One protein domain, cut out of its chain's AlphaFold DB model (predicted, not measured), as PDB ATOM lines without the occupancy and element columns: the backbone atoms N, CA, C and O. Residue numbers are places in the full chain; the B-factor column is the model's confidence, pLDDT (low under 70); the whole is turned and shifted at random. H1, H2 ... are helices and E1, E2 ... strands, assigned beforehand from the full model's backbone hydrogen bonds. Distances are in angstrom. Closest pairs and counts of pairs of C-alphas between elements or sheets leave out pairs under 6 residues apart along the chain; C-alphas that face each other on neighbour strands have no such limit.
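This is residues 67 to 203 and 343 to 360 of the 406 residues of an uncharacterized protein of Mycobacterium sp. AZCC_0083 (UniProt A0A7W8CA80). What does one see first? A small, strongly twisted sheet, E2, E1, E3 in order and antiparallel, is grazed by the long helix H3, while H1 and H2 lie away from it. Loop 91 to 116 runs from H2 past E3 to H3. What is printed? The printed part has 155 residues, with five named helices and three named strands in the order H1 H2 H3 H4 E1 E2 H5 E3. The class is mixed, helices and strands, with under half of the residues in named elements; it is compact, radius of gyration of the C-alphas 17.1 A, spans 49 by 45 by 27 A.

Where are the helices? H1 is residues 68 to 77, from C-alpha 68 at (267.587, 267.692, 167.559), H2 80 to 90, H3 117 to 134, 25.6 A long, H4 138 to 141 and H5 172 to 175. Where are the strands? E1 is residues 149 to 155, 18.1 A, E2 160 to 165, and E3 346 to 354, 19.4 A, ending at C-alpha 354 (269.878, 240.800, 151.956).

How do the helices meet? H2 and H4 only just touch, with 3 pairs of C-alphas within 8 A, closest Val 80 and Leu 140, 6.5 A. H3 touches H4 only at the corner, closest C-alphas Leu 132 and Tyr 138, 5.3 A. Every O i to N i+4 pair is within hydrogen-bond range in H1, H2 and H3; H4 and H5 are too short for one. How do the strands pair? In the hairpin E1 and E2, N 151 and O 163 are 2.9 A apart; between E1 and E3, N 152 and O 350 are 2.9 A apart.

Is anything missing? Residues 204 to 342 are not printed, and C-alphas 203 and 343 are 12.3 A apart. Where is confidence low? Residues 179 to 189 are under 70.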
ATOM      1  N   SER A  67     271.295 270.095 169.637       76.88
ATOM      2  CA  SER A  67     269.836 270.130 169.538       76.88
ATOM      3  C   SER A  67     269.367 269.127 168.470       76.88
ATOM      4  O   SER A  67     270.111 268.845 167.518       76.88
ATOM      5  N   PRO A  68     268.139 268.588 168.574       74.75
ATOM      6  CA  PRO A  68     267.587 267.692 167.559       74.75
ATOM      7  C   PRO A  68     267.644 268.274 166.140       74.75
ATOM      8  O   PRO A  68     267.975 267.559 165.194       74.75
ATOM      9  N   GLU A  69     267.391 269.575 165.983       75.38
ATOM     10  CA  GLU A  69     267.452 270.277 164.696       75.38
ATOM     11  C   GLU A  69     268.876 270.313 164.135       75.38
ATOM     12  O   GLU A  69     269.064 270.093 162.940       75.38
ATOM     13  N   GLN A  70     269.882 270.543 164.986       71.94
ATOM     14  CA  GLN A  70     271.286 270.539 164.568       71.94
ATOM     15  C   GLN A  70     271.726 269.138 164.139       71.94
ATOM     16  O   GLN A  70     272.340 268.982 163.089       71.94
ATOM     17  N   ALA A  71     271.371 268.106 164.906       72.62
ATOM     18  CA  ALA A  71     271.678 266.723 164.549       72.62
ATOM     19  C   ALA A  71     270.993 266.298 163.234       72.62
ATOM     20  O   ALA A  71     271.599 265.593 162.427       72.62
ATOM     21  N   LEU A  72     269.755 266.748 162.992       71.62
ATOM     22  CA  LEU A  72     269.051 266.528 161.725       71.62
ATOM     23  C   LEU A  72     269.731 267.244 160.555       71.62
ATOM     24  O   LEU A  72     269.869 266.649 159.487       71.62
ATOM     25  N   GLU A  73     270.159 268.491 160.740       76.25
ATOM     26  CA  GLU A  73     270.845 269.244 159.691       76.25
ATOM     27  C   GLU A  73     272.201 268.619 159.350       76.25
ATOM     28  O   GLU A  73     272.513 268.434 158.177       76.25
ATOM     29  N   ILE A  74     272.957 268.170 160.355       73.88
ATOM     30  CA  ILE A  74     274.192 267.410 160.136       73.88
ATOM     31  C   ILE A  74     273.893 266.128 159.357       73.88
ATOM     32  O   ILE A  74     274.490 265.897 158.306       73.88
ATOM     33  N   ALA A  75     272.933 265.318 159.808       72.12
ATOM     34  CA  ALA A  75     272.561 264.086 159.114       72.12
ATOM     35  C   ALA A  75     272.157 264.331 157.643       72.12
ATOM     36  O   ALA A  75     272.485 263.515 156.777       72.12
ATOM     37  N   ARG A  76     271.503 265.466 157.344       76.31
ATOM     38  CA  ARG A  76     271.193 265.907 155.971       76.31
ATOM     39  C   ARG A  76     272.431 266.316 155.180       76.31
ATOM     40  O   ARG A  76     272.538 265.904 154.031       76.31
ATOM     41  N   ILE A  77     273.352 267.085 155.767       75.44
ATOM     42  CA  ILE A  77     274.607 267.506 155.112       75.44
ATOM     43  C   ILE A  77     275.410 266.284 154.662       75.44
ATOM     44  O   ILE A  77     275.946 266.257 153.555       75.44
ATOM     45  N   PHE A  78     275.459 265.249 155.499       74.19
ATOM     46  CA  PHE A  78     276.139 264.006 155.153       74.19
ATOM     47  C   PHE A  78     275.415 263.183 154.077       74.19
ATOM     48  O   PHE A  78     276.022 262.255 153.539       74.19
ATOM     49  N   ASP A  79     274.143 263.492 153.788       78.31
ATOM     50  CA  ASP A  79     273.249 262.758 152.885       78.31
ATOM     51  C   ASP A  79     273.476 261.240 152.968       78.31
ATOM     52  O   ASP A  79     273.705 260.544 151.972       78.31
ATOM     53  N   VAL A  80     273.522 260.721 154.201       76.12
ATOM     54  CA  VAL A  80     273.916 259.329 154.461       76.12
ATOM     55  C   VAL A  80     272.957 258.387 153.765       76.12
ATOM     56  O   VAL A  80     273.377 257.439 153.104       76.12
ATOM     57  N   GLU A  81     271.663 258.675 153.878       80.69
ATOM     58  CA  GLU A  81     270.623 257.853 153.285       80.69
ATOM     59  C   GLU A  81     270.569 257.987 151.761       80.69
ATOM     60  O   GLU A  81     270.371 256.970 151.095       80.69
ATOM     61  N   GLY A  82     270.839 259.164 151.179       84.31
ATOM     62  CA  GLY A  82     270.991 259.307 149.728       84.31
ATOM     63  C   GLY A  82     272.218 258.561 149.200       84.31
ATOM     64  O   GLY A  82     272.116 257.770 148.255       84.31
ATOM     65  N   SER A  83     273.361 258.694 149.875       82.31
ATOM     66  CA  SER A  83     274.599 257.963 149.567       82.31
ATOM     67  C   SER A  83     274.420 256.446 149.678       82.31
ATOM     68  O   SER A  83     274.892 255.693 148.821       82.31
ATOM     69  N   ARG A  84     273.712 255.974 150.708       85.31
ATOM     70  CA  ARG A  84     273.376 254.556 150.882       85.31
ATOM     71  C   ARG A  84     272.388 254.070 149.840       85.31
ATOM     72  O   ARG A  84     272.623 253.026 149.243       85.31
ATOM     73  N   ALA A  85     271.324 254.821 149.566       86.38
ATOM     74  CA  ALA A  85     270.362 254.488 148.520       86.38
ATOM     75  C   ALA A  85     271.046 254.357 147.155       86.38
ATOM     76  O   ALA A  85     270.801 253.384 146.436       86.38
ATOM     77  N   LYS A  86     271.972 255.270 146.839       86.38
ATOM     78  CA  LYS A  86     272.816 255.181 145.648       86.38
ATOM     79  C   LYS A  86     273.659 253.903 145.655       86.38
ATOM     80  O   LYS A  86     273.519 253.103 144.730       86.38
ATOM     81  N   LYS A  87     274.427 253.634 146.722       85.94
ATOM     82  CA  LYS A  87     275.212 252.388 146.868       85.94
ATOM     83  C   LYS A  87     274.352 251.126 146.725       85.94
ATOM     84  O   LYS A  87     274.769 250.179 146.067       85.94
ATOM     85  N   ARG A  88     273.142 251.111 147.294       88.38
ATOM     86  CA  ARG A  88     272.169 250.014 147.153       88.38
ATOM     87  C   ARG A  88     271.724 249.824 145.705       88.38
ATOM     88  O   ARG A  88     271.611 248.684 145.265       88.38
ATOM     89  N   SER A  89     271.489 250.912 144.968       84.38
ATOM     90  CA  SER A  89     271.096 250.856 143.551       84.38
ATOM     91  C   SER A  89     272.224 250.398 142.620       84.38
ATOM     92  O   SER A  89     271.962 249.756 141.606       84.38
ATOM     93  N   GLU A  90     273.475 250.693 142.981       86.06
ATOM     94  CA  GLU A  90     274.676 250.336 142.214       86.06
ATOM     95  C   GLU A  90     275.222 248.944 142.572       86.06
ATOM     96  O   GLU A  90     276.041 248.382 141.838       86.06
ATOM     97  N   ARG A  91     274.761 248.370 143.690       85.81
ATOM     98  CA  ARG A  91     275.191 247.077 144.223       85.81
ATOM     99  C   ARG A  91     275.025 245.966 143.185       85.81
ATOM    100  O   ARG A  91     273.916 245.631 142.773       85.81
ATOM    101  N   GLN A  92     276.141 245.344 142.818       83.94
ATOM    102  CA  GLN A  92     276.148 244.127 142.015       83.94
ATOM    103  C   GLN A  92     276.111 242.914 142.950       83.94
ATOM    104  O   GLN A  92     276.974 242.829 143.823       83.94
ATOM    105  N   PRO A  93     275.148 241.987 142.793       86.31
ATOM    106  CA  PRO A  93     275.120 240.768 143.588       86.31
ATOM    107  C   PRO A  93     276.409 239.969 143.411       86.31
ATOM    108  O   PRO A  93     276.872 239.781 142.279       86.31
ATOM    109  N   HIS A  94     276.951 239.441 144.505       88.38
ATOM    110  CA  HIS A  94     278.081 238.527 144.418       88.38
ATOM    111  C   HIS A  94     277.687 237.277 143.598       88.38
ATOM    112  O   HIS A  94     276.672 236.635 143.906       88.38
ATOM    113  N   PRO A  95     278.441 236.906 142.541       89.94
ATOM    114  CA  PRO A  95     278.051 235.807 141.668       89.94
ATOM    115  C   PRO A  95     277.947 234.489 142.435       89.94
ATOM    116  O   PRO A  95     278.885 234.068 143.106       89.94
ATOM    117  N   ALA A  96     276.831 233.774 142.283       87.69
ATOM    118  CA  ALA A  96     276.640 232.491 142.960       87.69
ATOM    119  C   ALA A  96     277.702 231.438 142.578       87.69
ATOM    120  O   ALA A  96     277.958 230.534 143.377       87.69
ATOM    121  N   SER A  97     278.298 231.581 141.387       90.38
ATOM    122  CA  SER A  97     279.354 230.741 140.818       90.38
ATOM    123  C   SER A  97     280.777 231.171 141.183       90.38
ATOM    124  O   SER A  97     281.717 230.493 140.777       90.38
ATOM    125  N   ALA A  98     280.963 232.300 141.874       92.88
ATOM    126  CA  ALA A  98     282.293 232.715 142.300       92.88
ATOM    127  C   ALA A  98     282.866 231.685 143.297       92.88
ATOM    128  O   ALA A  98     282.120 231.199 144.159       92.88
ATOM    129  N   PRO A  99     284.157 231.323 143.178       94.81
ATOM    130  CA  PRO A  99     284.785 230.415 144.126       94.81
ATOM    131  C   PRO A  99     284.817 231.054 145.523       94.81
ATOM    132  O   PRO A  99     284.953 232.277 145.631       94.81
ATOM    133  N   PRO A 100     284.685 230.255 146.595       96.12
ATOM    134  CA  PRO A 100     284.826 230.779 147.943       96.12
ATOM    135  C   PRO A 100     286.267 231.275 148.180       96.12
ATOM    136  O   PRO A 100     287.204 230.738 147.580       96.12
ATOM    137  N   PRO A 101     286.464 232.276 149.057       96.12
ATOM    138  CA  PRO A 101     287.789 232.690 149.501       96.12
ATOM    139  C   PRO A 101     288.591 231.545 150.125       96.12
ATOM    140  O   PRO A 101     288.022 230.597 150.669       96.12
ATOM    141  N   SER A 102     289.922 231.663 150.108       96.50
ATOM    142  CA  SER A 102     290.798 230.703 150.790       96.50
ATOM    143  C   SER A 102     290.452 230.611 152.282       96.50
ATOM    144  O   SER A 102     290.219 231.627 152.931       96.50
ATOM    145  N   GLY A 103     290.402 229.392 152.823       94.19
ATOM    146  CA  GLY A 103     290.021 229.137 154.218       94.19
ATOM    147  C   GLY A 103     288.510 229.100 154.484       94.19
ATOM    148  O   GLY A 103     288.110 228.726 155.584       94.19
ATOM    149  N   LEU A 104     287.668 229.407 153.491       97.12
ATOM    150  CA  LEU A 104     286.214 229.302 153.593       97.12
ATOM    151  C   LEU A 104     285.646 228.263 152.633       97.12
ATOM    152  O   LEU A 104     286.061 228.131 151.486       97.12
ATOM    153  N   THR A 105     284.612 227.565 153.091       97.75
ATOM    154  CA  THR A 105     283.827 226.654 152.254       97.75
ATOM    155  C   THR A 105     282.382 227.125 152.163       97.75
ATOM    156  O   THR A 105     281.731 227.375 153.175       97.75
ATOM    157  N   LYS A 106     281.838 227.202 150.946       97.31
ATOM    158  CA  LYS A 106     280.410 227.458 150.723       97.31
ATOM    159  C   LYS A 106     279.638 226.138 150.742       97.31
ATOM    160  O   LYS A 106     279.866 225.298 149.874       97.31
ATOM    161  N   ARG A 107     278.710 225.949 151.684       96.44
ATOM    162  CA  ARG A 107     277.763 224.808 151.691       96.44
ATOM    163  C   ARG A 107     276.492 225.169 152.453       96.44
ATOM    164  O   ARG A 107     276.510 226.104 153.243       96.44
ATOM    165  N   SER A 108     275.416 224.412 152.249       96.31
ATOM    166  CA  SER A 108     274.230 224.544 153.102       96.31
ATOM    167  C   SER A 108     274.523 223.962 154.483       96.31
ATOM    168  O   SER A 108     275.073 222.861 154.593       96.31
ATOM    169  N   LEU A 109     274.227 224.727 155.531       96.38
ATOM    170  CA  LEU A 109     274.489 224.335 156.911       96.38
ATOM    171  C   LEU A 109     273.280 223.592 157.479       96.38
ATOM    172  O   LEU A 109     272.134 223.927 157.194       96.38
ATOM    173  N   SER A 110     273.533 222.580 158.309       93.88
ATOM    174  CA  SER A 110     272.472 221.776 158.920       93.88
ATOM    175  C   SER A 110     271.512 222.623 159.759       93.88
ATOM    176  O   SER A 110     271.921 223.589 160.407       93.88
ATOM    177  N   GLY A 111     270.243 222.216 159.793       92.31
ATOM    178  CA  GLY A 111     269.185 222.917 160.521       92.31
ATOM    179  C   GLY A 111     268.675 224.161 159.792       92.31
ATOM    180  O   GLY A 111     269.258 224.619 158.812       92.31
ATOM    181  N   THR A 112     267.563 224.701 160.276       90.31
ATOM    182  CA  THR A 112     267.021 225.973 159.796       90.31
ATOM    183  C   THR A 112     267.700 227.148 160.504       90.31
ATOM    184  O   THR A 112     268.218 226.973 161.611       90.31
ATOM    185  N   PRO A 113     267.708 228.347 159.893       91.31
ATOM    186  CA  PRO A 113     267.952 229.591 160.621       91.31
ATOM    187  C   PRO A 113     267.141 229.612 161.928       91.31
ATOM    188  O   PRO A 113     265.983 229.187 161.925       91.31
ATOM    189  N   GLU A 114     267.736 230.080 163.028       89.75
ATOM    190  CA  GLU A 114     267.052 230.166 164.332       89.75
ATOM    191  C   GLU A 114     265.876 231.145 164.252       89.75
ATOM    192  O   GLU A 114     264.852 230.965 164.907       89.75
ATOM    193  N   ARG A 115     266.019 232.171 163.403       93.56
ATOM    194  CA  ARG A 115     265.030 233.226 163.201       93.56
ATOM    195  C   ARG A 115     264.692 233.388 161.725       93.56
ATOM    196  O   ARG A 115     265.562 233.407 160.842       93.56
ATOM    197  N   SER A 116     263.412 233.589 161.443       95.62
ATOM    198  CA  SER A 116     262.943 233.947 160.107       95.62
ATOM    199  C   SER A 116     263.480 235.318 159.675       95.62
ATOM    200  O   SER A 116     263.881 236.152 160.488       95.62
ATOM    201  N   ASN A 117     263.471 235.595 158.365       95.62
ATOM    202  CA  ASN A 117     263.888 236.910 157.867       95.62
ATOM    203  C   ASN A 117     263.016 238.055 158.386       95.62
ATOM    204  O   ASN A 117     263.542 239.130 158.658       95.62
ATOM    205  N   GLY A 118     261.714 237.814 158.559       96.88
ATOM    206  CA  GLY A 118     260.795 238.801 159.122       96.88
ATOM    207  C   GLY A 118     261.143 239.157 160.567       96.88
ATOM    208  O   GLY A 118     261.200 240.336 160.898       96.88
ATOM    209  N   GLU A 119     261.453 238.163 161.404       97.19
ATOM    210  CA  GLU A 119     261.806 238.386 162.814       97.19
ATOM    211  C   GLU A 119     263.137 239.116 162.980       97.19
ATOM    212  O   GLU A 119     263.252 239.990 163.842       97.19
ATOM    213  N   VAL A 120     264.152 238.768 162.179       96.00
ATOM    214  CA  VAL A 120     265.438 239.482 162.205       96.00
ATOM    215  C   VAL A 120     265.254 240.916 161.714       96.00
ATOM    216  O   VAL A 120     265.739 241.836 162.364       96.00
ATOM    217  N   LEU A 121     264.510 241.125 160.620       96.75
ATOM    218  CA  LEU A 121     264.258 242.462 160.080       96.75
ATOM    219  C   LEU A 121     263.500 243.336 161.080       96.75
ATOM    220  O   LEU A 121     263.901 244.476 161.290       96.75
ATOM    221  N   ALA A 122     262.450 242.807 161.711       97.31
ATOM    222  CA  ALA A 122     261.684 243.533 162.719       97.31
ATOM    223  C   ALA A 122     262.581 243.982 163.881       97.31
ATOM    224  O   ALA A 122     262.611 245.158 164.210       97.31
ATOM    225  N   SER A 123     263.387 243.070 164.430       95.31
ATOM    226  CA  SER A 123     264.290 243.364 165.549       95.31
ATOM    227  C   SER A 123     265.362 244.398 165.210       95.31
ATOM    228  O   SER A 123     265.569 245.324 165.988       95.31
ATOM    229  N   VAL A 124     266.018 244.269 164.053       93.75
ATOM    230  CA  VAL A 124     267.026 245.243 163.607       93.75
ATOM    231  C   VAL A 124     266.378 246.600 163.332       93.75
ATOM    232  O   VAL A 124     266.958 247.635 163.645       93.75
ATOM    233  N   ARG A 125     265.171 246.615 162.755       95.75
ATOM    234  CA  ARG A 125     264.439 247.851 162.470       95.75
ATOM    235  C   ARG A 125     263.998 248.561 163.749       95.75
ATOM    236  O   ARG A 125     264.159 249.771 163.819       95.75
ATOM    237  N   THR A 126     263.538 247.832 164.762       95.56
ATOM    238  CA  THR A 126     263.239 248.406 166.081       95.56
ATOM    239  C   THR A 126     264.484 249.036 166.705       95.56
ATOM    240  O   THR A 126     264.444 250.205 167.070       95.56
ATOM    241  N   GLU A 127     265.617 248.322 166.748       91.69
ATOM    242  CA  GLU A 127     266.879 248.871 167.278       91.69
ATOM    243  C   GLU A 127     267.336 250.119 166.501       91.69
ATOM    244  O   GLU A 127     267.801 251.100 167.087       91.69
ATOM    245  N   TRP A 128     267.168 250.100 165.176       91.19
ATOM    246  CA  TRP A 128     267.460 251.223 164.292       91.19
ATOM    247  C   TRP A 128     266.584 252.449 164.575       91.19
ATOM    248  O   TRP A 128     267.101 253.555 164.725       91.19
ATOM    249  N   GLU A 129     265.267 252.261 164.662       92.88
ATOM    250  CA  GLU A 129     264.288 253.324 164.913       92.88
ATOM    251  C   GLU A 129     264.454 253.922 166.314       92.88
ATOM    252  O   GLU A 129     264.477 255.144 166.456       92.88
ATOM    253  N   GLU A 130     264.662 253.091 167.336       90.25
ATOM    254  CA  GLU A 130     264.998 253.551 168.688       90.25
ATOM    255  C   GLU A 130     266.321 254.326 168.710       90.25
ATOM    256  O   GLU A 130     266.444 255.350 169.384       90.25
ATOM    257  N   GLY A 131     267.318 253.858 167.957       85.69
ATOM    258  CA  GLY A 131     268.587 254.548 167.774       85.69
ATOM    259  C   GLY A 131     268.416 255.940 167.171       85.69
ATOM    260  O   GLY A 131     268.938 256.909 167.726       85.69
ATOM    261  N   LEU A 132     267.643 256.047 166.088       84.06
ATOM    262  CA  LEU A 132     267.311 257.318 165.439       84.06
ATOM    263  C   LEU A 132     266.505 258.251 166.346       84.06
ATOM    264  O   LEU A 132     266.757 259.456 166.352       84.06
ATOM    265  N   ALA A 133     265.571 257.706 167.131       84.06
ATOM    266  CA  ALA A 133     264.796 258.474 168.100       84.06
ATOM    267  C   ALA A 133     265.683 259.050 169.216       84.06
ATOM    268  O   ALA A 133     265.457 260.175 169.659       84.06
ATOM    269  N   ARG A 134     266.718 258.310 169.644       83.38
ATOM    270  CA  ARG A 134     267.723 258.801 170.603       83.38
ATOM    271  C   ARG A 134     268.673 259.824 169.982       83.38
ATOM    272  O   ARG A 134     269.097 260.752 170.664       83.38
ATOM    273  N   SER A 135     269.057 259.639 168.720       80.56
ATOM    274  CA  SER A 135     269.984 260.531 168.027       80.56
ATOM    275  C   SER A 135     269.797 260.470 166.506       80.56
ATOM    276  O   SER A 135     270.024 259.414 165.914       80.56
ATOM    277  N   PRO A 136     269.521 261.595 165.822       76.75
ATOM    278  CA  PRO A 136     269.489 261.632 164.354       76.75
ATOM    279  C   PRO A 136     270.805 261.178 163.697       76.75
ATOM    280  O   PRO A 136     270.815 260.628 162.593       76.75
ATOM    281  N   MET A 137     271.920 261.331 164.420       76.94
ATOM    282  CA  MET A 137     273.253 260.895 164.002       76.94
ATOM    283  C   MET A 137     273.427 259.372 164.041       76.94
ATOM    284  O   MET A 137     274.415 258.860 163.525       76.94
ATOM    285  N   TYR A 138     272.482 258.614 164.607       78.56
ATOM    286  CA  TYR A 138     272.539 257.149 164.624       78.56
ATOM    287  C   TYR A 138     272.693 256.566 163.214       78.56
ATOM    288  O   TYR A 138     273.434 255.601 163.025       78.56
ATOM    289  N   SER A 139     272.073 257.218 162.222       81.81
ATOM    290  CA  SER A 139     272.205 256.857 160.810       81.81
ATOM    291  C   SER A 139     273.648 256.874 160.310       81.81
ATOM    292  O   SER A 139     273.993 256.040 159.482       81.81
ATOM    293  N   LEU A 140     274.503 257.765 160.821       77.81
ATOM    294  CA  LEU A 140     275.916 257.851 160.449       77.81
ATOM    295  C   LEU A 140     276.737 256.700 161.024       77.81
ATOM    296  O   LEU A 140     277.591 256.147 160.337       77.81
ATOM    297  N   TYR A 141     276.475 256.351 162.281       75.25
ATOM    298  CA  TYR A 141     277.322 255.431 163.043       75.25
ATOM    299  C   TYR A 141     276.962 253.964 162.844       75.25
ATOM    300  O   TYR A 141     277.806 253.088 163.020       75.25
ATOM    301  N   HIS A 142     275.711 253.690 162.486       82.44
ATOM    302  CA  HIS A 142     275.193 252.334 162.383       82.44
ATOM    303  C   HIS A 142     274.707 252.051 160.975       82.44
ATOM    304  O   HIS A 142     274.334 252.956 160.234       82.44
ATOM    305  N   THR A 143     274.693 250.776 160.602       88.69
ATOM    306  CA  THR A 143     274.215 250.330 159.288       88.69
ATOM    307  C   THR A 143     272.692 250.211 159.284       88.69
ATOM    308  O   THR A 143     272.137 249.613 160.205       88.69
ATOM    309  N   SER A 144     272.024 250.730 158.248       91.25
ATOM    310  CA  SER A 144     270.568 250.600 158.125       91.25
ATOM    311  C   SER A 144     270.158 249.149 157.818       91.25
ATOM    312  O   SER A 144     270.948 248.395 157.238       91.25
ATOM    313  N   PRO A 145     268.923 248.726 158.144       94.75
ATOM    314  CA  PRO A 145     268.450 247.372 157.841       94.75
ATOM    315  C   PRO A 145     268.590 246.975 156.359       94.75
ATOM    316  O   PRO A 145     268.825 245.810 156.037       94.75
ATOM    317  N   GLU A 146     268.469 247.939 155.444       94.31
ATOM    318  CA  GLU A 146     268.563 247.761 153.989       94.31
ATOM    319  C   GLU A 146     269.988 247.473 153.497       94.31
ATOM    320  O   GLU A 146     270.197 246.973 152.382       94.31
ATOM    321  N   ASP A 147     270.973 247.776 154.333       92.44
ATOM    322  CA  ASP A 147     272.385 247.573 154.052       92.44
ATOM    323  C   ASP A 147     272.941 246.313 154.710       92.44
ATOM    324  O   ASP A 147     274.133 246.054 154.579       92.44
ATOM    325  N   LEU A 148     272.109 245.505 155.374       94.81
ATOM    326  CA  LEU A 148     272.554 244.289 156.046       94.81
ATOM    327  C   LEU A 148     272.318 243.037 155.198       94.81
ATOM    328  O   LEU A 148     271.209 242.764 154.735       94.81
ATOM    329  N   PHE A 149     273.367 242.237 155.043       95.38
ATOM    330  CA  PHE A 149     273.323 240.897 154.481       95.38
ATOM    331  C   PHE A 149     273.406 239.855 155.594       95.38
ATOM    332  O   PHE A 149     274.170 239.993 156.554       95.38
ATOM    333  N   ARG A 150     272.599 238.803 155.461       96.69
ATOM    334  CA  ARG A 150     272.522 237.695 156.409       96.69
ATOM    335  C   ARG A 150     273.381 236.527 155.942       96.69
ATOM    336  O   ARG A 150     273.196 235.996 154.846       96.69
ATOM    337  N   TRP A 151     274.250 236.072 156.830       97.00
ATOM    338  CA  TRP A 151     275.047 234.860 156.676       97.00
ATOM    339  C   TRP A 151     274.675 233.865 157.761       97.00
ATOM    340  O   TRP A 151     274.483 234.265 158.907       97.00
ATOM    341  N   ARG A 152     274.661 232.574 157.438       97.38
ATOM    342  CA  ARG A 152     274.933 231.535 158.434       97.38
ATOM    343  C   ARG A 152     276.386 231.135 158.302       97.38
ATOM    344  O   ARG A 152     276.875 230.909 157.199       97.38
ATOM    345  N   VAL A 153     277.075 231.083 159.425       97.44
ATOM    346  CA  VAL A 153     278.509 230.838 159.496       97.44
ATOM    347  C   VAL A 153     278.730 229.697 160.467       97.44
ATOM    348  O   VAL A 153     278.217 229.738 161.581       97.44
ATOM    349  N   GLN A 154     279.485 228.688 160.046       97.88
ATOM    350  CA  GLN A 154     280.043 227.711 160.964       97.88
ATOM    351  C   GLN A 154     281.463 228.119 161.319       97.88
ATOM    352  O   GLN A 154     282.285 228.384 160.437       97.88
ATOM    353  N   PHE A 155     281.733 228.132 162.611       97.56
ATOM    354  CA  PHE A 155     283.047 228.383 163.169       97.56
ATOM    355  C   PHE A 155     283.889 227.108 163.242       97.56
ATOM    356  O   PHE A 155     283.363 225.997 163.176       97.56
ATOM    357  N   ASP A 156     285.202 227.262 163.391       96.38
ATOM    358  CA  ASP A 156     286.158 226.168 163.620       96.38
ATOM    359  C   ASP A 156     285.829 225.305 164.856       96.38
ATOM    360  O   ASP A 156     286.125 224.112 164.867       96.38
ATOM    361  N   CYS A 157     285.131 225.851 165.858       94.88
ATOM    362  CA  CYS A 157     284.570 225.085 166.980       94.88
ATOM    363  C   CYS A 157     283.320 224.257 166.632       94.88
ATOM    364  O   CYS A 157     282.781 223.569 167.499       94.88
ATOM    365  N   GLY A 158     282.815 224.346 165.401       96.19
ATOM    366  CA  GLY A 158     281.625 223.643 164.928       96.19
ATOM    367  C   GLY A 158     280.299 224.367 165.176       96.19
ATOM    368  O   GLY A 158     279.304 224.000 164.545       96.19
ATOM    369  N   CYS A 159     280.269 225.402 166.025       96.31
ATOM    370  CA  CYS A 159     279.078 226.220 166.265       96.31
ATOM    371  C   CYS A 159     278.609 226.906 164.975       96.31
ATOM    372  O   CYS A 159     279.426 227.406 164.203       96.31
ATOM    373  N   ILE A 160     277.292 226.939 164.762       96.94
ATOM    374  CA  ILE A 160     276.654 227.620 163.633       96.94
ATOM    375  C   ILE A 160     275.915 228.840 164.163       96.94
ATOM    376  O   ILE A 160     275.087 228.717 165.061       96.94
ATOM    377  N   GLU A 161     276.178 230.000 163.576       95.44
ATOM    378  CA  GLU A 161     275.550 231.252 163.977       95.44
ATOM    379  C   GLU A 161     275.131 232.093 162.783       95.44
ATOM    380  O   GLU A 161     275.737 232.055 161.711       95.44
ATOM    381  N   GLU A 162     274.115 232.920 163.000       95.56
ATOM    382  CA  GLU A 162     273.750 233.965 162.060       95.56
ATOM    383  C   GLU A 162     274.587 235.226 162.283       95.56
ATOM    384  O   GLU A 162     274.725 235.723 163.406       95.56
ATOM    385  N   ARG A 163     275.133 235.774 161.196       94.31
ATOM    386  CA  ARG A 163     275.921 237.008 161.195       94.31
ATOM    387  C   ARG A 163     275.338 238.015 160.217       94.31
ATOM    388  O   ARG A 163     274.968 237.673 159.097       94.31
ATOM    389  N   LEU A 164     275.297 239.267 160.663       93.75
ATOM    390  CA  LEU A 164     274.927 240.424 159.856       93.75
ATOM    391  C   LEU A 164     276.188 241.220 159.512       93.75
ATOM    392  O   LEU A 164     277.020 241.504 160.387       93.75
ATOM    393  N   ASN A 165     276.335 241.571 158.242       91.69
ATOM    394  CA  ASN A 165     277.382 242.464 157.752       91.69
ATOM    395  C   ASN A 165     276.842 243.336 156.607       91.69
ATOM    396  O   ASN A 165     275.675 243.234 156.247       91.69
ATOM    397  N   THR A 166     277.684 244.191 156.034       90.75
ATOM    398  CA  THR A 166     277.292 245.165 155.000       90.75
ATOM    399  C   THR A 166     277.553 244.699 153.564       90.75
ATOM    400  O   THR A 166     277.458 245.489 152.622       90.75
ATOM    401  N   SER A 167     277.926 243.430 153.370       91.88
ATOM    402  CA  SER A 167     278.402 242.910 152.088       91.88
ATOM    403  C   SER A 167     277.967 241.467 151.862       91.88
ATOM    404  O   SER A 167     278.067 240.632 152.757       91.88
ATOM    405  N   ASP A 168     277.552 241.162 150.635       94.50
ATOM    406  CA  ASP A 168     277.293 239.806 150.146       94.50
ATOM    407  C   ASP A 168     278.550 239.119 149.577       94.50
ATOM    408  O   ASP A 168     278.474 237.995 149.080       94.50
ATOM    409  N   ASN A 169     279.719 239.766 149.668       95.44
ATOM    410  CA  ASN A 169     281.003 239.155 149.351       95.44
ATOM    411  C   ASN A 169     281.503 238.343 150.563       95.44
ATOM    412  O   ASN A 169     281.759 238.941 151.613       95.44
ATOM    413  N   PRO A 170     281.713 237.019 150.447       96.19
ATOM    414  CA  PRO A 170     282.202 236.189 151.550       96.19
ATOM    415  C   PRO A 170     283.585 236.597 152.076       96.19
ATOM    416  O   PRO A 170     283.879 236.320 153.234       96.19
ATOM    417  N   GLN A 171     284.412 237.298 151.290       95.38
ATOM    418  CA  GLN A 171     285.694 237.840 151.766       95.38
ATOM    419  C   GLN A 171     285.502 238.796 152.953       95.38
ATOM    420  O   GLN A 171     286.321 238.835 153.864       95.38
ATOM    421  N   SER A 172     284.361 239.486 153.021       93.56
ATOM    422  CA  SER A 172     284.033 240.341 154.164       93.56
ATOM    423  C   SER A 172     283.890 239.578 155.487       93.56
ATOM    424  O   SER A 172     283.934 240.204 156.541       93.56
ATOM    425  N   LEU A 173     283.726 238.247 155.464       94.44
ATOM    426  CA  LEU A 173     283.772 237.418 156.672       94.44
ATOM    427  C   LEU A 173     285.207 237.199 157.179       94.44
ATOM    428  O   LEU A 173     285.397 236.889 158.346       94.44
ATOM    429  N   LEU A 174     286.213 237.347 156.317       94.25
ATOM    430  CA  LEU A 174     287.630 237.216 156.670       94.25
ATOM    431  C   LEU A 174     288.284 238.571 156.942       94.25
ATOM    432  O   LEU A 174     289.212 238.656 157.733       94.25
ATOM    433  N   ASP A 175     287.781 239.632 156.319       90.56
ATOM    434  CA  ASP A 175     288.309 240.985 156.516       90.56
ATOM    435  C   ASP A 175     287.669 241.680 157.722       90.56
ATOM    436  O   ASP A 175     288.197 242.662 158.242       90.56
ATOM    437  N   ALA A 176     286.507 241.197 158.173       84.62
ATOM    438  CA  ALA A 176     285.819 241.791 159.304       84.62
ATOM    439  C   ALA A 176     286.657 241.650 160.574       84.62
ATOM    440  O   ALA A 176     286.906 240.554 161.074       84.62
ATOM    441  N   THR A 177     287.003 242.797 161.139       77.69
ATOM    442  CA  THR A 177     287.538 242.929 162.488       77.69
ATOM    443  C   THR A 177     286.399 243.327 163.419       77.69
ATOM    444  O   THR A 177     285.743 244.352 163.202       77.69
ATOM    445  N   ARG A 178     286.120 242.527 164.447       73.75
ATOM    446  CA  ARG A 178     285.134 242.872 165.485       73.75
ATOM    447  C   ARG A 178     285.840 243.484 166.692       73.75
ATOM    448  O   ARG A 178     286.988 243.153 166.967       73.75
ATOM    449  N   HIS A 179     285.148 244.345 167.433       66.38
ATOM    450  CA  HIS A 179     285.672 244.835 168.707       66.38
ATOM    451  C   HIS A 179     285.788 243.684 169.705       66.38
ATOM    452  O   HIS A 179     284.872 242.863 169.825       66.38
ATOM    453  N   ASN A 180     286.910 243.642 170.422       61.88
ATOM    454  CA  ASN A 180     287.044 242.801 171.596       61.88
ATOM    455  C   ASN A 180     286.133 243.373 172.697       61.88
ATOM    456  O   ASN A 180     286.364 244.496 173.145       61.88
ATOM    457  N   PRO A 181     285.107 242.637 173.149       56.72
ATOM    458  CA  PRO A 181     284.163 243.153 174.121       56.72
ATOM    459  C   PRO A 181     284.863 243.311 175.467       56.72
ATOM    460  O   PRO A 181     284.593 244.275 176.152       56.72
ATOM    461  N   PHE A 182     285.823 242.447 175.816       55.69
ATOM    462  CA  PHE A 182     286.503 242.474 177.112       55.69
ATOM    463  C   PHE A 182     287.463 243.651 177.273       55.69
ATOM    464  O   PHE A 182     287.844 243.958 178.400       55.69
ATOM    465  N   ASP A 183     287.800 244.361 176.194       56.97
ATOM    466  CA  ASP A 183     288.546 245.618 176.272       56.97
ATOM    467  C   ASP A 183     287.590 246.812 176.479       56.97
ATOM    468  O   ASP A 183     287.687 247.857 175.828       56.97
ATOM    469  N   PHE A 184     286.625 246.640 177.396       43.06
ATOM    470  CA  PHE A 184     285.584 247.618 177.725       43.06
ATOM    471  C   PHE A 184     286.144 248.964 178.192       43.06
ATOM    472  O   PHE A 184     285.386 249.933 178.176       43.06
ATOM    473  N   LEU A 185     287.423 249.052 178.566       41.38
ATOM    474  CA  LEU A 185     288.028 250.280 179.080       41.38
ATOM    475  C   LEU A 185     288.647 251.161 177.990       41.38
ATOM    476  O   LEU A 185     288.441 252.364 178.056       41.38
ATOM    477  N   ASP A 186     289.254 250.602 176.934       50.41
ATOM    478  CA  ASP A 186     289.839 251.445 175.874       50.41
ATOM    479  C   ASP A 186     289.204 251.275 174.495       50.41
ATOM    480  O   ASP A 186     289.406 252.133 173.647       50.41
ATOM    481  N   GLY A 187     288.432 250.215 174.221       52.44
ATOM    482  CA  GLY A 187     287.725 250.035 172.938       52.44
ATOM    483  C   GLY A 187     288.608 249.935 171.677       52.44
ATOM    484  O   GLY A 187     288.066 249.730 170.593       52.44
ATOM    485  N   LYS A 188     289.934 250.051 171.826       60.06
ATOM    486  CA  LYS A 188     290.933 250.166 170.751       60.06
ATOM    487  C   LYS A 188     291.408 248.833 170.179       60.06
ATOM    488  O   LYS A 188     291.919 248.775 169.067       60.06
ATOM    489  N   LYS A 189     291.310 247.731 170.931       69.62
ATOM    490  CA  LYS A 189     291.802 246.442 170.428       69.62
ATOM    491  C   LYS A 189     290.698 245.695 169.692       69.62
ATOM    492  O   LYS A 189     289.755 245.156 170.275       69.62
ATOM    493  N   LYS A 190     290.839 245.664 168.372       79.38
ATOM    494  CA  LYS A 190     290.057 244.805 167.490       79.38
ATOM    495  C   LYS A 190     290.583 243.376 167.561       79.38
ATOM    496  O   LYS A 190     291.775 243.153 167.767       79.38
ATOM    497  N   LEU A 191     289.687 242.411 167.387       86.19
ATOM    498  CA  LEU A 191     290.098 241.048 167.082       86.19
ATOM    499  C   LEU A 191     290.848 241.039 165.740       86.19
ATOM    500  O   LEU A 191     290.520 241.856 164.867       86.19
ATOM    501  N   PRO A 192     291.815 240.123 165.561       88.94
ATOM    502  CA  PRO A 192     292.422 239.877 164.262       88.94
ATOM    503  C   PRO A 192     291.364 239.720 163.149       88.94
ATOM    504  O   PRO A 192     290.258 239.236 163.414       88.94
ATOM    505  N   PRO A 193     291.664 240.124 161.901       91.19
ATOM    506  CA  PRO A 193     290.737 239.948 160.788       91.19
ATOM    507  C   PRO A 193     290.260 238.497 160.664       91.19
ATOM    508  O   PRO A 193     291.059 237.557 160.709       91.19
ATOM    509  N   GLY A 194     288.945 238.322 160.537       92.31
ATOM    510  CA  GLY A 194     288.324 237.012 160.360       92.31
ATOM    511  C   GLY A 194     288.103 236.262 161.669       92.31
ATOM    512  O   GLY A 194     287.709 235.100 161.648       92.31
ATOM    513  N   GLU A 195     288.323 236.905 162.811       93.62
ATOM    514  CA  GLU A 195     288.036 236.338 164.121       93.62
ATOM    515  C   GLU A 195     286.769 236.939 164.740       93.62
ATOM    516  O   GLU A 195     286.507 238.146 164.698       93.62
ATOM    517  N   TYR A 196     285.952 236.066 165.330       92.62
ATOM    518  CA  TYR A 196     284.662 236.416 165.911       92.62
ATOM    519  C   TYR A 196     284.503 235.804 167.289       92.62
ATOM    520  O   TYR A 196     284.899 234.669 167.526       92.62
ATOM    521  N   LEU A 197     283.800 236.512 168.170       91.25
ATOM    522  CA  LEU A 197     283.275 235.919 169.395       91.25
ATOM    523  C   LEU A 197     282.153 234.946 169.051       91.25
ATOM    524  O   LEU A 197     281.082 235.373 168.606       91.25
ATOM    525  N   CYS A 198     282.375 233.670 169.282       93.00
ATOM    526  CA  CYS A 198     281.344 232.656 169.266       93.00
ATOM    527  C   CYS A 198     280.479 232.777 170.532       93.00
ATOM    528  O   CYS A 198     280.986 232.920 171.644       93.00
ATOM    529  N   LYS A 199     279.161 232.745 170.343       90.44
ATOM    530  CA  LYS A 199     278.121 232.736 171.380       90.44
ATOM    531  C   LYS A 199     277.871 231.337 171.941       90.44
ATOM    532  O   LYS A 199     277.136 231.198 172.916       90.44
ATOM    533  N   GLY A 200     278.434 230.307 171.308       89.12
ATOM    534  CA  GLY A 200     278.393 228.942 171.813       89.12
ATOM    535  C   GLY A 200     278.956 228.841 173.231       89.12
ATOM    536  O   GLY A 200     279.861 229.582 173.618       89.12
ATOM    537  N   SER A 201     278.426 227.896 174.012       88.56
ATOM    538  CA  SER A 201     278.996 227.579 175.318       88.56
ATOM    539  C   SER A 201     280.361 226.936 175.116       88.56
ATOM    540  O   SER A 201     280.475 225.798 174.656       88.56
ATOM    541  N   HIS A 202     281.403 227.690 175.437       86.19
ATOM    542  CA  HIS A 202     282.765 227.203 175.448       86.19
ATOM    543  C   HIS A 202     283.223 227.122 176.893       86.19
ATOM    544  O   HIS A 202     283.360 228.144 177.570       86.19
ATOM    545  N   SER A 203     283.480 225.903 177.369       80.69
ATOM    546  CA  SER A 203     284.296 225.752 178.566       80.69
ATOM    547  C   SER A 203     285.620 226.457 178.300       80.69
ATOM    548  O   SER A 203     286.163 226.349 177.200       80.69
ATOM    549  N   VAL A 343     286.899 233.073 170.915       92.94
ATOM    550  CA  VAL A 343     287.245 233.632 169.614       92.94
ATOM    551  C   VAL A 343     287.500 232.504 168.623       92.94
ATOM    552  O   VAL A 343     288.224 231.543 168.906       92.94
ATOM    553  N   ARG A 344     286.829 232.602 167.477       94.62
ATOM    554  CA  ARG A 344     286.712 231.543 166.481       94.62
ATOM    555  C   ARG A 344     286.775 232.099 165.070       94.62
ATOM    556  O   ARG A 344     286.323 233.221 164.818       94.62
ATOM    557  N   LYS A 345     287.292 231.287 164.149       95.81
ATOM    558  CA  LYS A 345     287.374 231.629 162.723       95.81
ATOM    559  C   LYS A 345     286.220 231.003 161.948       95.81
ATOM    560  O   LYS A 345     285.868 229.851 162.217       95.81
ATOM    561  N   PRO A 346     285.599 231.728 161.003       97.38
ATOM    562  CA  PRO A 346     284.617 231.147 160.111       97.38
ATOM    563  C   PRO A 346     285.329 230.142 159.202       97.38
ATOM    564  O   PRO A 346     286.359 230.455 158.613       97.38
ATOM    565  N   VAL A 347     284.781 228.938 159.085       98.00
ATOM    566  CA  VAL A 347     285.312 227.882 158.199       98.00
ATOM    567  C   VAL A 347     284.324 227.526 157.094       98.00
ATOM    568  O   VAL A 347     284.703 227.103 156.000       98.00
ATOM    569  N   VAL A 348     283.032 227.729 157.352       98.19
ATOM    570  CA  VAL A 348     281.961 227.467 156.396       98.19
ATOM    571  C   VAL A 348     280.953 228.603 156.427       98.19
ATOM    572  O   VAL A 348     280.645 229.127 157.496       98.19
ATOM    573  N   TYR A 349     280.390 228.941 155.271       98.00
ATOM    574  CA  TYR A 349     279.313 229.915 155.177       98.00
ATOM    575  C   TYR A 349     278.174 229.466 154.253       98.00
ATOM    576  O   TYR A 349     278.369 228.758 153.260       98.00
ATOM    577  N   GLU A 350     276.980 229.955 154.570       97.44
ATOM    578  CA  GLU A 350     275.751 229.847 153.794       97.44
ATOM    579  C   GLU A 350     275.139 231.257 153.660       97.44
ATOM    580  O   GLU A 350     274.739 231.856 154.665       97.44
ATOM    581  N   PRO A 351     275.089 231.839 152.446       96.94
ATOM    582  CA  PRO A 351     274.457 233.137 152.239       96.94
ATOM    583  C   PRO A 351     272.932 233.007 152.342       96.94
ATOM    584  O   PRO A 351     272.327 232.267 151.567       96.94
ATOM    585  N   LEU A 352     272.304 233.755 153.253       96.00
ATOM    586  CA  LEU A 352     270.840 233.802 153.378       96.00
ATOM    587  C   LEU A 352     270.211 234.921 152.533       96.00
ATOM    588  O   LEU A 352     269.042 234.822 152.164       96.00
ATOM    589  N   GLY A 353     270.978 235.964 152.207       95.44
ATOM    590  CA  GLY A 353     270.530 237.084 151.379       95.44
ATOM    591  C   GLY A 353     270.471 238.417 152.124       95.44
ATOM    592  O   GLY A 353     270.751 238.512 153.318       95.44
ATOM    593  N   TRP A 354     270.102 239.468 151.394       95.69
ATOM    594  CA  TRP A 354     269.878 240.800 151.956       95.69
ATOM    595  C   TRP A 354     268.661 240.797 152.882       95.69
ATOM    596  O   TRP A 354     267.607 240.271 152.517       95.69
ATOM    597  N   LEU A 355     268.806 241.407 154.061       95.56
ATOM    598  CA  LEU A 355     267.754 241.478 155.074       95.56
ATOM    599  C   LEU A 355     266.506 242.183 154.524       95.56
ATOM    600  O   LEU A 355     265.393 241.677 154.675       95.56
ATOM    601  N   VAL A 356     266.714 243.294 153.811       94.81
ATOM    602  CA  VAL A 356     265.725 243.892 152.908       94.81
ATOM    603  C   VAL A 356     266.165 243.607 151.470       94.81
ATOM    604  O   VAL A 356     267.220 244.091 151.053       94.81
ATOM    605  N   PRO A 357     265.399 242.823 150.690       88.06
ATOM    606  CA  PRO A 357     265.747 242.540 149.306       88.06
ATOM    607  C   PRO A 357     265.891 243.831 148.491       88.06
ATOM    608  O   PRO A 357     265.058 244.733 148.638       88.06
ATOM    609  N   PRO A 358     266.894 243.929 147.597       83.31
ATOM    610  CA  PRO A 358     267.013 245.085 146.726       83.31
ATOM    611  C   PRO A 358     265.745 245.224 145.869       83.31
ATOM    612  O   PRO A 358     265.135 244.209 145.494       83.31
ATOM    613  N   PRO A 359     265.331 246.460 145.539       80.31
ATOM    614  CA  PRO A 359     264.192 246.676 144.665       80.31
ATOM    615  C   PRO A 359     264.421 245.917 143.359       80.31
ATOM    616  O   PRO A 359     265.496 245.984 142.758       80.31
ATOM    617  N   LYS A 360     263.411 245.153 142.929       78.25
ATOM    618  CA  LYS A 360     263.497 244.422 141.662       78.25
ATOM    619  C   LYS A 360     263.774 245.450 140.565       78.25
ATOM    620  O   LYS A 360     263.030 246.433 140.497       78.25
TER     621      LYS A 360